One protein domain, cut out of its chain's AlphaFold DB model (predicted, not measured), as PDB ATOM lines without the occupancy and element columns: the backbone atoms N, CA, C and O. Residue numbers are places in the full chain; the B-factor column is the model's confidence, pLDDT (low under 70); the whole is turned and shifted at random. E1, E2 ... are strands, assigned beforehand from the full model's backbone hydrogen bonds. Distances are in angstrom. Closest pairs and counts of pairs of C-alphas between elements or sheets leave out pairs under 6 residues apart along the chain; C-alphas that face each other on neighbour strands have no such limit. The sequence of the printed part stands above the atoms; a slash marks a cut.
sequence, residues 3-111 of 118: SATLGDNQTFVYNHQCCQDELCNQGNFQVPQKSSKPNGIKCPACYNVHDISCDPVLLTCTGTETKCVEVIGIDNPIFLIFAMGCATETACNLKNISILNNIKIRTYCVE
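AT A GLANCE: This is residues 3 to 111 of the 118 residues of the protein "protein RoBo-1-like" of Panthera pardus (UniProt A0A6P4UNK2). One strongly twisted antiparallel sheet of eight strands makes the body, and from it a long thin loop between E2 and E3 reaches out, its residues 18 to 24 sticking out free. The hairpins E1-E2 and E3-E4 both join one side of E6, while E5, E8 and E7 follow on its other side. The printed part has 109 residues with no named helix and strands E1 to E8 in that order; its class is all strand. It is only just compact, close to loose, with a radius of gyration of the C-alphas of 15.3 A, and flat, spanning 50 by 39 by 20 A.

HOW THE PARTS SIT: E1, residues 3 to 6, forms an antiparallel hairpin with E2, residues 10 to 14; N 4 and O 12 are 2.9 A apart. On the other side of E1 is antiparallel E6, residues 79 to 87, with N 5 and O 86 at 2.8 A. E3, residues 38 to 49, bends by 88 degrees at residue 41. Its pairing is staggered: residues 38 to 45 pair with E4, residues 57 to 62, in a hairpin with N 45 and O 57 at 2.8 A, and residues 46 to 49 with E6, with N 48 and O 82 at 2.8 A. E1 and E3 lie on one side of E6, which bends by 59 degrees at residue 84. On its other side is E5, residues 67 to 75, in a hairpin at 166 degrees with N 71 and O 83 at 2.7 A. E6 lies on one side of E5, and on the other side of E5 is E8, residues 103 to 110, antiparallel to it, with N 72 and O 106 at 2.9 A. E7, residues 95 to 99, forms a hairpin with E8; N 99 and O 103 are 2.8 A apart. E2, E4 and E7 are edge strands; E2 and E7 are apart.

IN THESE COORDINATES: E1 begins at C-alpha 3, (17.227, 30.670, 8.676). E3 measures 27.8 A from first to last C-alpha, E5 25.7 A, E6 23.0 A and E8 22.0 A. E8 ends at C-alpha 110, (23.764, 42.169, 0.482).

THE WHOLE: The C-alphas farthest apart, of Glu 22 and Asp 55, are 50.1 A apart. The link E2 to E3, 23 residues, is long; the printed part has no cut. Residues 77 to 78 have pLDDT under 70.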
ATOM      1  N   SER A   3      16.048  30.861   7.823       94.44
ATOM      2  CA  SER A   3      17.227  30.670   8.676       94.44
ATOM      3  C   SER A   3      18.189  31.833   8.482       94.44
ATOM      4  O   SER A   3      18.306  32.346   7.364       94.44
ATOM      5  N   ALA A   4      18.871  32.223   9.552       95.00
ATOM      6  CA  ALA A   4      19.995  33.144   9.515       95.00
ATOM      7  C   ALA A   4      21.074  32.697  10.503       95.00
ATOM      8  O   ALA A   4      20.768  32.326  11.634       95.00
ATOM      9  N   THR A   5      22.331  32.768  10.085       96.00
ATOM     10  CA  THR A   5      23.505  32.449  10.892       96.00
ATOM     11  C   THR A   5      24.432  33.646  10.912       96.00
ATOM     12  O   THR A   5      24.933  34.050   9.865       96.00
ATOM     13  N   LEU A   6      24.629  34.220  12.092       95.00
ATOM     14  CA  LEU A   6      25.218  35.542  12.292       95.00
ATOM     15  C   LEU A   6      26.471  35.458  13.168       95.00
ATOM     16  O   LEU A   6      26.557  34.587  14.039       95.00
ATOM     17  N   GLY A   7      27.409  36.387  12.961       93.88
ATOM     18  CA  GLY A   7      28.635  36.505  13.761       93.88
ATOM     19  C   GLY A   7      29.371  35.175  13.937       93.88
ATOM     20  O   GLY A   7      29.630  34.474  12.957       93.88
ATOM     21  N   ASP A   8      29.640  34.806  15.192       86.94
ATOM     22  CA  ASP A   8      30.326  33.567  15.596       86.94
ATOM     23  C   ASP A   8      29.431  32.314  15.475       86.94
ATOM     24  O   ASP A   8      29.293  31.513  16.400       86.94
ATOM     25  N   ASN A   9      28.798  32.139  14.312       86.69
ATOM     26  CA  ASN A   9      27.970  30.987  13.948       86.69
ATOM     27  C   ASN A   9      26.673  30.827  14.777       86.69
ATOM     28  O   ASN A   9      26.139  29.720  14.913       86.69
ATOM     29  N   GLN A  10      26.125  31.926  15.303       90.81
ATOM     30  CA  GLN A  10      24.841  31.918  16.010       90.81
ATOM     31  C   GLN A  10      23.695  31.754  15.011       90.81
ATOM     32  O   GLN A  10      23.465  32.624  14.173       90.81
ATOM     33  N   THR A  11      22.978  30.633  15.090       92.31
ATOM     34  CA  THR A  11      21.930  30.271  14.125       92.31
ATOM     35  C   THR A  11      20.533  30.499  14.697       92.31
ATOM     36  O   THR A  11      20.196  29.984  15.762       92.31
ATOM     37  N   PHE A  12      19.688  31.182  13.930       90.56
ATOM     38  CA  PHE A  12      18.264  31.364  14.181       90.56
ATOM     39  C   PHE A  12      17.464  30.684  13.077       90.56
ATOM     40  O   PHE A  12      17.665  30.970  11.898       90.56
ATOM     41  N   VAL A  13      16.521  29.821  13.457       91.12
ATOM     42  CA  VAL A  13      15.603  29.165  12.518       91.12
ATOM     43  C   VAL A  13      14.174  29.466  12.934       91.12
ATOM     44  O   VAL A  13      13.793  29.258  14.084       91.12
ATOM     45  N   TYR A  14      13.376  29.933  11.982       88.38
ATOM     46  CA  TYR A  14      11.961  30.199  12.175       88.38
ATOM     47  C   TYR A  14      11.135  29.421  11.164       88.38
ATOM     48  O   TYR A  14      11.363  29.479   9.952       88.38
ATOM     49  N   ASN A  15      10.110  28.740  11.658       88.38
ATOM     50  CA  ASN A  15       9.076  28.150  10.833       88.38
ATOM     51  C   ASN A  15       7.710  28.512  11.420       88.38
ATOM     52  O   ASN A  15       7.590  28.709  12.626       88.38
ATOM     53  N   HIS A  16       6.682  28.559  10.580       87.31
ATOM     54  CA  HIS A  16       5.301  28.710  11.026       87.31
ATOM     55  C   HIS A  16       4.383  27.849  10.168       87.31
ATOM     56  O   HIS A  16       4.708  27.525   9.025       87.31
ATOM     57  N   GLN A  17       3.230  27.510  10.728       88.44
ATOM     58  CA  GLN A  17       2.146  26.834  10.036       88.44
ATOM     59  C   GLN A  17       0.837  27.484  10.474       88.44
ATOM     60  O   GLN A  17       0.616  27.701  11.664       88.44
ATOM     61  N   CYS A  18      -0.016  27.802   9.506       89.44
ATOM     62  CA  CYS A  18      -1.358  28.314   9.745       89.44
ATOM     63  C   CYS A  18      -2.375  27.250   9.326       89.44
ATOM     64  O   CYS A  18      -2.153  26.528   8.356       89.44
ATOM     65  N   CYS A  19      -3.482  27.159  10.052       91.56
ATOM     66  CA  CYS A  19      -4.585  26.249   9.770       91.56
ATOM     67  C   CYS A  19      -5.905  26.911  10.200       91.56
ATOM     68  O   CYS A  19      -5.877  27.874  10.968       91.56
ATOM     69  N   GLN A  20      -7.031  26.471   9.631       94.69
ATOM     70  CA  GLN A  20      -8.323  27.167   9.753       94.69
ATOM     71  C   GLN A  20      -9.389  26.386  10.530       94.69
ATOM     72  O   GLN A  20     -10.384  26.981  10.934       94.69
ATOM     73  N   ASP A  21      -9.179  25.092  10.763       94.44
ATOM     74  CA  ASP A  21     -10.135  24.251  11.482       94.44
ATOM     75  C   ASP A  21      -9.982  24.385  13.004       94.44
ATOM     76  O   ASP A  21      -8.924  24.761  13.519       94.44
ATOM     77  N   GLU A  22     -11.029  24.046  13.758       94.31
ATOM     78  CA  GLU A  22     -10.940  24.018  15.219       94.31
ATOM     79  C   GLU A  22      -9.842  23.053  15.687       94.31
ATOM     80  O   GLU A  22      -9.744  21.918  15.223       94.31
ATOM     81  N   LEU A  23      -9.008  23.512  16.628       91.25
ATOM     82  CA  LEU A  23      -7.939  22.724  17.259       91.25
ATOM     83  C   LEU A  23      -6.897  22.125  16.284       91.25
ATOM     84  O   LEU A  23      -6.125  21.240  16.655       91.25
ATOM     85  N   CYS A  24      -6.790  22.641  15.058       91.25
ATOM     86  CA  CYS A  24      -5.852  22.152  14.040       91.25
ATOM     87  C   CYS A  24      -4.360  22.331  14.400       91.25
ATOM     88  O   CYS A  24      -3.486  21.702  13.803       91.25
ATOM     89  N   ASN A  25      -4.049  23.173  15.388       90.69
ATOM     90  CA  ASN A  25      -2.699  23.475  15.865       90.69
ATOM     91  C   ASN A  25      -2.218  22.547  17.002       90.69
ATOM     92  O   ASN A  25      -1.238  22.866  17.671       90.69
ATOM     93  N   GLN A  26      -2.904  21.423  17.242       88.94
ATOM     94  CA  GLN A  26      -2.530  20.431  18.261       88.94
ATOM     95  C   GLN A  26      -1.480  19.411  17.791       88.94
ATOM     96  O   GLN A  26      -0.937  18.664  18.605       88.94
ATOM     97  N   GLY A  27      -1.201  19.352  16.486       85.69
ATOM     98  CA  GLY A  27      -0.189  18.456  15.930       85.69
ATOM     99  C   GLY A  27       1.235  18.808  16.373       85.69
ATOM    100  O   GLY A  27       1.522  19.928  16.794       85.69
ATOM    101  N   ASN A  28       2.157  17.850  16.242       84.25
ATOM    102  CA  ASN A  28       3.567  18.097  16.529       84.25
ATOM    103  C   ASN A  28       4.151  19.072  15.494       84.25
ATOM    104  O   ASN A  28       4.198  18.760  14.303       84.25
ATOM    105  N   PHE A  29       4.611  20.237  15.945       83.94
ATOM    106  CA  PHE A  29       5.240  21.234  15.088       83.94
ATOM    107  C   PHE A  29       6.760  21.125  15.190       83.94
ATOM    108  O   PHE A  29       7.340  21.371  16.246       83.94
ATOM    109  N   GLN A  30       7.415  20.768  14.085       83.88
ATOM    110  CA  GLN A  30       8.872  20.700  14.034       83.88
ATOM    111  C   GLN A  30       9.460  21.902  13.304       83.88
ATOM    112  O   GLN A  30       9.033  22.277  12.207       83.88
ATOM    113  N   VAL A  31      10.497  22.477  13.906       84.44
ATOM    114  CA  VAL A  31      11.388  23.412  13.226       84.44
ATOM    115  C   VAL A  31      12.467  22.575  12.538       84.44
ATOM    116  O   VAL A  31      13.185  21.851  13.233       84.44
ATOM    117  N   PRO A  32      12.582  22.612  11.197       82.56
ATOM    118  CA  PRO A  32      13.584  21.819  10.497       82.56
ATOM    119  C   PRO A  32      14.992  22.147  10.989       82.56
ATOM    120  O   PRO A  32      15.344  23.315  11.171       82.56
ATOM    121  N   GLN A  33      15.810  21.115  11.183       85.06
ATOM    122  CA  GLN A  33      17.208  21.323  11.534       85.06
ATOM    123  C   GLN A  33      17.972  21.880  10.333       85.06
ATOM    124  O   GLN A  33      17.894  21.360   9.217       85.06
ATOM    125  N   LYS A  34      18.746  22.937  10.577       85.81
ATOM    126  CA  LYS A  34      19.668  23.488   9.589       85.81
ATOM    127  C   LYS A  34      20.732  22.441   9.242       85.81
ATOM    128  O   LYS A  34      21.347  21.848  10.124       85.81
ATOM    129  N   SER A  35      20.995  22.254   7.949       90.50
ATOM    130  CA  SER A  35      22.117  21.424   7.502       90.50
ATOM    131  C   SER A  35      23.455  22.085   7.839       90.50
ATOM    132  O   SER A  35      23.659  23.265   7.551       90.50
ATOM    133  N   SER A  36      24.396  21.313   8.378       91.00
ATOM    134  CA  SER A  36      25.784  21.735   8.609       91.00
ATOM    135  C   SER A  36      26.677  21.613   7.369       91.00
ATOM    136  O   SER A  36      27.840  22.003   7.413       91.00
ATOM    137  N   LYS A  37      26.163  21.082   6.250       96.62
ATOM    138  CA  LYS A  37      26.950  20.887   5.027       96.62
ATOM    139  C   LYS A  37      27.256  22.238   4.361       96.62
ATOM    140  O   LYS A  37      26.300  22.930   3.997       96.62
ATOM    141  N   PRO A  38      28.535  22.591   4.133       96.44
ATOM    142  CA  PRO A  38      28.905  23.792   3.387       96.44
ATOM    143  C   PRO A  38      28.252  23.834   2.004       96.44
ATOM    144  O   PRO A  38      28.198  22.815   1.314       96.44
ATOM    145  N   ASN A  39      27.774  25.009   1.597       95.94
ATOM    146  CA  ASN A  39      27.126  25.214   0.295       95.94
ATOM    147  C   ASN A  39      27.992  25.995  -0.713       95.94
ATOM    148  O   ASN A  39      27.545  26.254  -1.825       95.94
ATOM    149  N   GLY A  40      29.231  26.335  -0.339       95.50
ATOM    150  CA  GLY A  40      30.198  27.031  -1.196       95.50
ATOM    151  C   GLY A  40      30.137  28.558  -1.126       95.50
ATOM    152  O   GLY A  40      31.039  29.213  -1.640       95.50
ATOM    153  N   ILE A  41      29.134  29.130  -0.456       95.06
ATOM    154  CA  ILE A  41      29.003  30.578  -0.278       95.06
ATOM    155  C   ILE A  41      29.746  31.003   0.986       95.06
ATOM    156  O   ILE A  41      29.724  30.308   2.007       95.06
ATOM    157  N   LYS A  42      30.409  32.157   0.914       95.81
ATOM    158  CA  LYS A  42      31.018  32.819   2.064       95.81
ATOM    159  C   LYS A  42      30.450  34.219   2.204       95.81
ATOM    160  O   LYS A  42      30.340  34.931   1.211       95.81
ATOM    161  N   CYS A  43      30.125  34.598   3.431       96.69
ATOM    162  CA  CYS A  43      29.581  35.911   3.743       96.69
ATOM    163  C   CYS A  43      30.416  36.596   4.823       96.69
ATOM    164  O   CYS A  43      30.909  35.910   5.724       96.69
ATOM    165  N   PRO A  44      30.555  37.931   4.771       96.38
ATOM    166  CA  PRO A  44      30.983  38.701   5.927       96.38
ATOM    167  C   PRO A  44      30.046  38.408   7.106       96.38
ATOM    168  O   PRO A  44      28.823  38.410   6.949       96.38
ATOM    169  N   ALA A  45      30.616  38.128   8.269       96.56
ATOM    170  CA  ALA A  45      29.887  37.847   9.489       96.56
ATOM    171  C   ALA A  45      30.537  38.563  10.666       96.56
ATOM    172  O   ALA A  45      31.750  38.508  10.857       96.56
ATOM    173  N   CYS A  46      29.706  39.221  11.458       95.88
ATOM    174  CA  CYS A  46      30.069  39.773  12.752       95.88
ATOM    175  C   CYS A  46      28.793  40.019  13.560       95.88
ATOM    176  O   CYS A  46      27.679  39.894  13.043       95.88
ATOM    177  N   TYR A  47      28.955  40.310  14.842       93.12
ATOM    178  CA  TYR A  47      27.861  40.636  15.742       93.12
ATOM    179  C   TYR A  47      28.338  41.705  16.716       93.12
ATOM    180  O   TYR A  47      29.392  41.551  17.332       93.12
ATOM    181  N   ASN A  48      27.566  42.776  16.854       91.50
ATOM    182  CA  ASN A  48      27.847  43.857  17.779       91.50
ATOM    183  C   ASN A  48      26.565  44.356  18.442       91.50
ATOM    184  O   ASN A  48      25.475  44.335  17.862       91.50
ATOM    185  N   VAL A  49      26.720  44.821  19.675       88.69
ATOM    186  CA  VAL A  49      25.665  45.428  20.473       88.69
ATOM    187  C   VAL A  49      26.138  46.816  20.881       88.69
ATOM    188  O   VAL A  49      27.252  46.962  21.372       88.69
ATOM    189  N   HIS A  50      25.260  47.808  20.752       85.12
ATOM    190  CA  HIS A  50      25.507  49.236  20.988       85.12
ATOM    191  C   HIS A  50      26.323  49.956  19.899       85.12
ATOM    192  O   HIS A  50      26.677  51.116  20.092       85.12
ATOM    193  N   ASP A  51      26.556  49.327  18.744       85.38
ATOM    194  CA  ASP A  51      27.190  49.957  17.578       85.38
ATOM    195  C   ASP A  51      26.515  49.504  16.272       85.38
ATOM    196  O   ASP A  51      26.004  48.389  16.180       85.38
ATOM    197  N   ILE A  52      26.517  50.379  15.267       85.75
ATOM    198  CA  ILE A  52      25.941  50.183  13.929       85.75
ATOM    199  C   ILE A  52      26.868  49.421  12.977       85.75
ATOM    200  O   ILE A  52      26.527  49.254  11.808       85.75
ATOM    201  N   SER A  53      28.047  49.008  13.446       89.25
ATOM    202  CA  SER A  53      29.049  48.318  12.639       89.25
ATOM    203  C   SER A  53      29.898  47.344  13.464       89.25
ATOM    204  O   SER A  53      29.913  47.381  14.697       89.25
ATOM    205  N   CYS A  54      30.597  46.445  12.773       92.94
ATOM    206  CA  CYS A  54      31.638  45.590  13.335       92.94
ATOM    207  C   CYS A  54      32.633  45.168  12.258       92.94
ATOM    208  O   CYS A  54      32.315  45.223  11.071       92.94
ATOM    209  N   ASP A  55      33.809  44.713  12.687       94.12
ATOM    210  CA  ASP A  55      34.817  44.138  11.802       94.12
ATOM    211  C   ASP A  55      34.395  42.719  11.382       94.12
ATOM    212  O   ASP A  55      34.304  41.827  12.234       94.12
ATOM    213  N   PRO A  56      34.102  42.477  10.091       94.62
ATOM    214  CA  PRO A  56      33.589  41.193   9.654       94.62
ATOM    215  C   PRO A  56      34.697  40.171   9.400       94.62
ATOM    216  O   PRO A  56      35.751  40.473   8.841       94.62
ATOM    217  N   VAL A  57      34.394  38.912   9.707       94.50
ATOM    218  CA  VAL A  57      35.170  37.738   9.287       94.50
ATOM    219  C   VAL A  57      34.369  36.908   8.286       94.50
ATOM    220  O   VAL A  57      33.143  36.981   8.240       94.50
ATOM    221  N   LEU A  58      35.039  36.111   7.449       95.00
ATOM    222  CA  LEU A  58      34.339  35.268   6.475       95.00
ATOM    223  C   LEU A  58      33.738  34.024   7.142       95.00
ATOM    224  O   LEU A  58      34.462  33.139   7.597       95.00
ATOM    225  N   LEU A  59      32.413  33.914   7.099       95.56
ATOM    226  CA  LEU A  59      31.655  32.737   7.507       95.56
ATOM    227  C   LEU A  59      31.342  31.859   6.292       95.56
ATOM    228  O   LEU A  59      30.890  32.351   5.260       95.56
ATOM    229  N   THR A  60      31.558  30.548   6.417       95.88
ATOM    230  CA  THR A  60      31.154  29.578   5.387       95.88
ATOM    231  C   THR A  60      29.693  29.199   5.587       95.88
ATOM    232  O   THR A  60      29.340  28.601   6.603       95.88
ATOM    233  N   CYS A  61      28.848  29.520   4.611       96.44
ATOM    234  CA  CYS A  61      27.423  29.240   4.678       96.44
ATOM    235  C   CYS A  61      27.129  27.752   4.454       96.44
ATOM    236  O   CYS A  61      27.876  27.025   3.785       96.44
ATOM    237  N   THR A  62      26.021  27.283   5.028       96.06
ATOM    238  CA  THR A  62      25.641  25.870   4.990       96.06
ATOM    239  C   THR A  62      24.181  25.689   4.592       96.06
ATOM    240  O   THR A  62      23.332  26.561   4.800       96.06
ATOM    241  N   GLY A  63      23.870  24.535   4.003       95.19
ATOM    242  CA  GLY A  63      22.509  24.185   3.605       95.19
ATOM    243  C   GLY A  63      21.863  25.236   2.698       95.19
ATOM    244  O   GLY A  63      22.421  25.616   1.670       95.19
ATOM    245  N   THR A  64      20.674  25.697   3.088       94.69
ATOM    246  CA  THR A  64      19.827  26.606   2.298       94.69
ATOM    247  C   THR A  64      20.129  28.092   2.512       94.69
ATOM    248  O   THR A  64      19.427  28.933   1.952       94.69
ATOM    249  N   GLU A  65      21.128  28.449   3.324       95.94
ATOM    250  CA  GLU A  65      21.528  29.846   3.518       95.94
ATOM    251  C   GLU A  65      22.397  30.321   2.349       95.94
ATOM    252  O   GLU A  65      23.619  30.188   2.364       95.94
ATOM    253  N   THR A  66      21.750  30.818   1.298       95.62
ATOM    254  CA  THR A  66      22.387  31.178   0.023       95.62
ATOM    255  C   THR A  66      22.582  32.682  -0.183       95.62
ATOM    256  O   THR A  66      23.005  33.110  -1.259       95.62
ATOM    257  N   LYS A  67      22.274  33.506   0.822       96.94
ATOM    258  CA  LYS A  67      22.430  34.966   0.785       96.94
ATOM    259  C   LYS A  67      23.301  35.445   1.940       96.94
ATOM    260  O   LYS A  67      23.319  34.817   2.997       96.94
ATOM    261  N   CYS A  68      23.959  36.581   1.745       97.38
ATOM    262  CA  CYS A  68      24.562  37.333   2.837       97.38
ATOM    263  C   CYS A  68      23.533  38.318   3.385       97.38
ATOM    264  O   CYS A  68      22.803  38.923   2.601       97.38
ATOM    265  N   VAL A  69      23.445  38.460   4.705       96.62
ATOM    266  CA  VAL A  69      22.453  39.306   5.379       96.62
ATOM    267  C   VAL A  69      23.124  40.280   6.332       96.62
ATOM    268  O   VAL A  69      24.077  39.918   7.016       96.62
ATOM    269  N   GLU A  70      22.575  41.485   6.406       95.62
ATOM    270  CA  GLU A  70      22.779  42.450   7.478       95.62
ATOM    271  C   GLU A  70      21.500  42.560   8.306       95.62
ATOM    272  O   GLU A  70      20.387  42.589   7.771       95.62
ATOM    273  N   VAL A  71      21.657  42.632   9.621       94.00
ATOM    274  CA  VAL A  71      20.580  42.733  10.600       94.00
ATOM    275  C   VAL A  71      20.810  43.983  11.426       94.00
ATOM    276  O   VAL A  71      21.860  44.138  12.041       94.00
ATOM    277  N   ILE A  72      19.800  44.844  11.470       91.88
ATOM    278  CA  ILE A  72      19.781  46.040  12.310       91.88
ATOM    279  C   ILE A  72      18.611  45.898  13.276       91.88
ATOM    280  O   ILE A  72      17.454  45.882  12.853       91.88
ATOM    281  N   GLY A  73      18.908  45.776  14.564       90.19
ATOM    282  CA  GLY A  73      17.937  45.781  15.654       90.19
ATOM    283  C   GLY A  73      17.955  47.112  16.387       90.19
ATOM    284  O   GLY A  73      19.027  47.632  16.670       90.19
ATOM    285  N   ILE A  74      16.784  47.663  16.695       84.62
ATOM    286  CA  ILE A  74      16.653  48.903  17.468       84.62
ATOM    287  C   ILE A  74      15.635  48.675  18.586       84.62
ATOM    288  O   ILE A  74      14.506  48.248  18.321       84.62
ATOM    289  N   ASP A  75      16.026  48.999  19.814       79.19
ATOM    290  CA  ASP A  75      15.140  49.155  20.964       79.19
ATOM    291  C   ASP A  75      15.426  50.486  21.683       79.19
ATOM    292  O   ASP A  75      16.567  50.864  21.968       79.19
ATOM    293  N   ASN A  76      14.364  51.262  21.882       70.69
ATOM    294  CA  ASN A  76      14.430  52.664  22.289       70.69
ATOM    295  C   ASN A  76      14.528  52.727  23.826       70.69
ATOM    296  O   ASN A  76      13.653  52.149  24.470       70.69
ATOM    297  N   PRO A  77      15.507  53.424  24.444       63.44
ATOM    298  CA  PRO A  77      16.363  54.479  23.887       63.44
ATOM    299  C   PRO A  77      17.851  54.135  23.677       63.44
ATOM    300  O   PRO A  77      18.619  55.040  23.362       63.44
ATOM    301  N   ILE A  78      18.296  52.891  23.900       68.81
ATOM    302  CA  ILE A  78      19.736  52.605  24.107       68.81
ATOM    303  C   ILE A  78      20.247  51.372  23.345       68.81
ATOM    304  O   ILE A  78      21.452  51.257  23.122       68.81
ATOM    305  N   PHE A  79      19.387  50.449  22.916       74.19
ATOM    306  CA  PHE A  79      19.863  49.159  22.423       74.19
ATOM    307  C   PHE A  79      19.861  49.110  20.899       74.19
ATOM    308  O   PHE A  79      18.814  49.200  20.251       74.19
ATOM    309  N   LEU A  80      21.046  48.934  20.326       86.56
ATOM    310  CA  LEU A  80      21.221  48.700  18.904       86.56
ATOM    311  C   LEU A  80      21.949  47.376  18.700       86.56
ATOM    312  O   LEU A  80      22.932  47.099  19.380       86.56
ATOM    313  N   ILE A  81      21.451  46.556  17.784       90.00
ATOM    314  CA  ILE A  81      22.118  45.333  17.343       90.00
ATOM    315  C   ILE A  81      22.522  45.547  15.896       90.00
ATOM    316  O   ILE A  81      21.673  45.891  15.072       90.00
ATOM    317  N   PHE A  82      23.780  45.277  15.584       93.19
ATOM    318  CA  PHE A  82      24.235  45.109  14.215       93.19
ATOM    319  C   PHE A  82      24.815  43.707  14.059       93.19
ATOM    320  O   PHE A  82      25.616  43.257  14.877       93.19
ATOM    321  N   ALA A  83      24.387  42.985  13.032       95.00
ATOM    322  CA  ALA A  83      24.919  41.663  12.757       95.00
ATOM    323  C   ALA A  83      24.987  41.393  11.261       95.00
ATOM    324  O   ALA A  83      24.139  41.848  10.498       95.00
ATOM    325  N   MET A  84      25.961  40.588  10.864       96.88
ATOM    326  CA  MET A  84      26.123  40.113   9.499       96.88
ATOM    327  C   MET A  84      26.248  38.591   9.486       96.88
ATOM    328  O   MET A  84      26.694  37.991  10.472       96.88
ATOM    329  N   GLY A  85      25.903  37.965   8.366       97.25
ATOM    330  CA  GLY A  85      26.210  36.557   8.143       97.25
ATOM    331  C   GLY A  85      25.460  35.931   6.976       97.25
ATOM    332  O   GLY A  85      25.176  36.587   5.977       97.25
ATOM    333  N   CYS A  86      25.158  34.644   7.097       97.12
ATOM    334  CA  CYS A  86      24.475  33.844   6.084       97.12
ATOM    335  C   CYS A  86      22.967  33.803   6.351       97.12
ATOM    336  O   CYS A  86      22.541  33.722   7.499       97.12
ATOM    337  N   ALA A  87      22.137  33.791   5.313       96.62
ATOM    338  CA  ALA A  87      20.694  33.636   5.456       96.62
ATOM    339  C   ALA A  87      20.045  32.935   4.266       96.62
ATOM    340  O   ALA A  87      20.557  32.929   3.145       96.62
ATOM    341  N   THR A  88      18.872  32.353   4.505       95.50
ATOM    342  CA  THR A  88      17.936  32.015   3.425       95.50
ATOM    343  C   THR A  88      17.388  33.287   2.788       95.50
ATOM    344  O   THR A  88      17.164  34.269   3.492       95.50
ATOM    345  N   GLU A  89      17.043  33.247   1.503       94.44
ATOM    346  CA  GLU A  89      16.450  34.395   0.797       94.44
ATOM    347  C   GLU A  89      15.161  34.931   1.447       94.44
ATOM    348  O   GLU A  89      14.908  36.129   1.454       94.44
ATOM    349  N   THR A  90      14.373  34.073   2.092       92.88
ATOM    350  CA  THR A  90      13.163  34.476   2.829       92.88
ATOM    351  C   THR A  90      13.440  35.235   4.128       92.88
ATOM    352  O   THR A  90      12.518  35.803   4.703       92.88
ATOM    353  N   ALA A  91      14.683  35.216   4.618       94.06
ATOM    354  CA  ALA A  91      15.117  36.050   5.738       94.06
ATOM    355  C   ALA A  91      15.591  37.436   5.270       94.06
ATOM    356  O   ALA A  91      15.933  38.264   6.104       94.06
ATOM    357  N   CYS A  92      15.609  37.701   3.959       91.75
ATOM    358  CA  CYS A  92      15.863  39.029   3.422       91.75
ATOM    359  C   CYS A  92      14.630  39.922   3.605       91.75
ATOM    360  O   CYS A  92      13.495  39.476   3.444       91.75
ATOM    361  N   ASN A  93      14.845  41.220   3.826       88.12
ATOM    362  CA  ASN A  93      13.796  42.245   3.807       88.12
ATOM    363  C   ASN A  93      12.687  42.056   4.854       88.12
ATOM    364  O   ASN A  93      11.585  42.587   4.688       88.12
ATOM    365  N   LEU A  94      12.968  41.351   5.953       91.00
ATOM    366  CA  LEU A  94      12.108  41.373   7.131       91.00
ATOM    367  C   LEU A  94      12.064  42.803   7.675       91.00
ATOM    368  O   LEU A  94      13.108  43.420   7.902       91.00
ATOM    369  N   LYS A  95      10.856  43.333   7.879       88.50
ATOM    370  CA  LYS A  95      10.630  44.708   8.336       88.50
ATOM    371  C   LYS A  95       9.848  44.701   9.637       88.50
ATOM    372  O   LYS A  95       8.748  44.163   9.685       88.50
ATOM    373  N   ASN A  96      10.387  45.381  10.647       82.25
ATOM    374  CA  ASN A  96       9.731  45.606  11.937       82.25
ATOM    375  C   ASN A  96       9.297  44.298  12.625       82.25
ATOM    376  O   ASN A  96       8.248  44.259  13.267       82.25
ATOM    377  N   ILE A  97      10.094  43.236  12.483       86.25
ATOM    378  CA  ILE A  97       9.873  42.005  13.243       86.25
ATOM    379  C   ILE A  97      10.306  42.266  14.679       86.25
ATOM    380  O   ILE A  97      11.440  42.678  14.911       86.25
ATOM    381  N   SER A  98       9.405  42.035  15.628       85.69
ATOM    382  CA  SER A  98       9.744  42.065  17.046       85.69
ATOM    383  C   SER A  98      10.390  40.743  17.439       85.69
ATOM    384  O   SER A  98       9.780  39.682  17.309       85.69
ATOM    385  N   ILE A  99      11.616  40.814  17.935       77.75
ATOM    386  CA  ILE A  99      12.299  39.719  18.624       77.75
ATOM    387  C   ILE A  99      12.462  40.088  20.104       77.75
ATOM    388  O   ILE A  99      12.106  41.198  20.491       77.75
ATOM    389  N   LEU A 100      12.932  39.131  20.916       70.38
ATOM    390  CA  LEU A 100      13.333  39.249  22.333       70.38
ATOM    391  C   LEU A 100      13.165  40.658  22.945       70.38
ATOM    392  O   LEU A 100      13.886  41.578  22.578       70.38
ATOM    393  N   ASN A 101      12.244  40.820  23.902       74.12
ATOM    394  CA  ASN A 101      11.976  42.095  24.594       74.12
ATOM    395  C   ASN A 101      11.548  43.267  23.682       74.12
ATOM    396  O   ASN A 101      11.853  44.414  23.978       74.12
ATOM    397  N   ASN A 102      10.798  43.000  22.606       77.88
ATOM    398  CA  ASN A 102      10.294  44.005  21.650       77.88
ATOM    399  C   ASN A 102      11.366  44.720  20.810       77.88
ATOM    400  O   ASN A 102      11.061  45.737  20.178       77.88
ATOM    401  N   ILE A 103      12.576  44.163  20.714       84.12
ATOM    402  CA  ILE A 103      13.595  44.659  19.788       84.12
ATOM    403  C   ILE A 103      13.064  44.518  18.364       84.12
ATOM    404  O   ILE A 103      12.742  43.418  17.909       84.12
ATOM    405  N   LYS A 104      12.981  45.632  17.637       89.75
ATOM    406  CA  LYS A 104      12.530  45.624  16.245       89.75
ATOM    407  C   LYS A 104      13.726  45.429  15.338       89.75
ATOM    408  O   LYS A 104      14.596  46.295  15.285       89.75
ATOM    409  N   ILE A 105      13.732  44.335  14.587       90.62
ATOM    410  CA  ILE A 105      14.761  44.081  13.583       90.62
ATOM    411  C   ILE A 105      14.298  44.437  12.177       90.62
ATOM    412  O   ILE A 105      13.121  44.330  11.803       90.62
ATOM    413  N   ARG A 106      15.281  44.841  11.383       92.50
ATOM    414  CA  ARG A 106      15.226  44.921   9.931       92.50
ATOM    415  C   ARG A 106      16.381  44.121   9.363       92.50
ATOM    416  O   ARG A 106      17.459  44.096   9.948       92.50
ATOM    417  N   THR A 107      16.137  43.471   8.238       94.56
ATOM    418  CA  THR A 107      17.145  42.649   7.565       94.56
ATOM    419  C   THR A 107      17.265  43.061   6.112       94.56
ATOM    420  O   THR A 107      16.260  43.376   5.469       94.56
ATOM    421  N   TYR A 108      18.482  43.032   5.588       93.31
ATOM    422  CA  TYR A 108      18.775  43.345   4.196       93.31
ATOM    423  C   TYR A 108      19.761  42.318   3.681       93.31
ATOM    424  O   TYR A 108      20.749  42.026   4.345       93.31
ATOM    425  N   CYS A 109      19.483  41.751   2.514       94.44
ATOM    426  CA  CYS A 109      20.467  40.896   1.879       94.44
ATOM    427  C   CYS A 109      21.407  41.743   1.040       94.44
ATOM    428  O   CYS A 109      20.959  42.602   0.280       94.44
ATOM    429  N   VAL A 110      22.697  41.486   1.201       89.38
ATOM    430  CA  VAL A 110      23.764  42.169   0.482       89.38
ATOM    431  C   VAL A 110      24.289  41.267  -0.623       89.38
ATOM    432  O   VAL A 110      24.261  40.034  -0.513       89.38
ATOM    433  N   GLU A 111      24.731  41.887  -1.712       79.38
ATOM    434  CA  GLU A 111      25.449  41.182  -2.770       79.38
ATOM    435  C   GLU A 111      26.665  40.482  -2.157       79.38
ATOM    436  O   GLU A 111      27.325  41.011  -1.259       79.38
TER     437      GLU A 111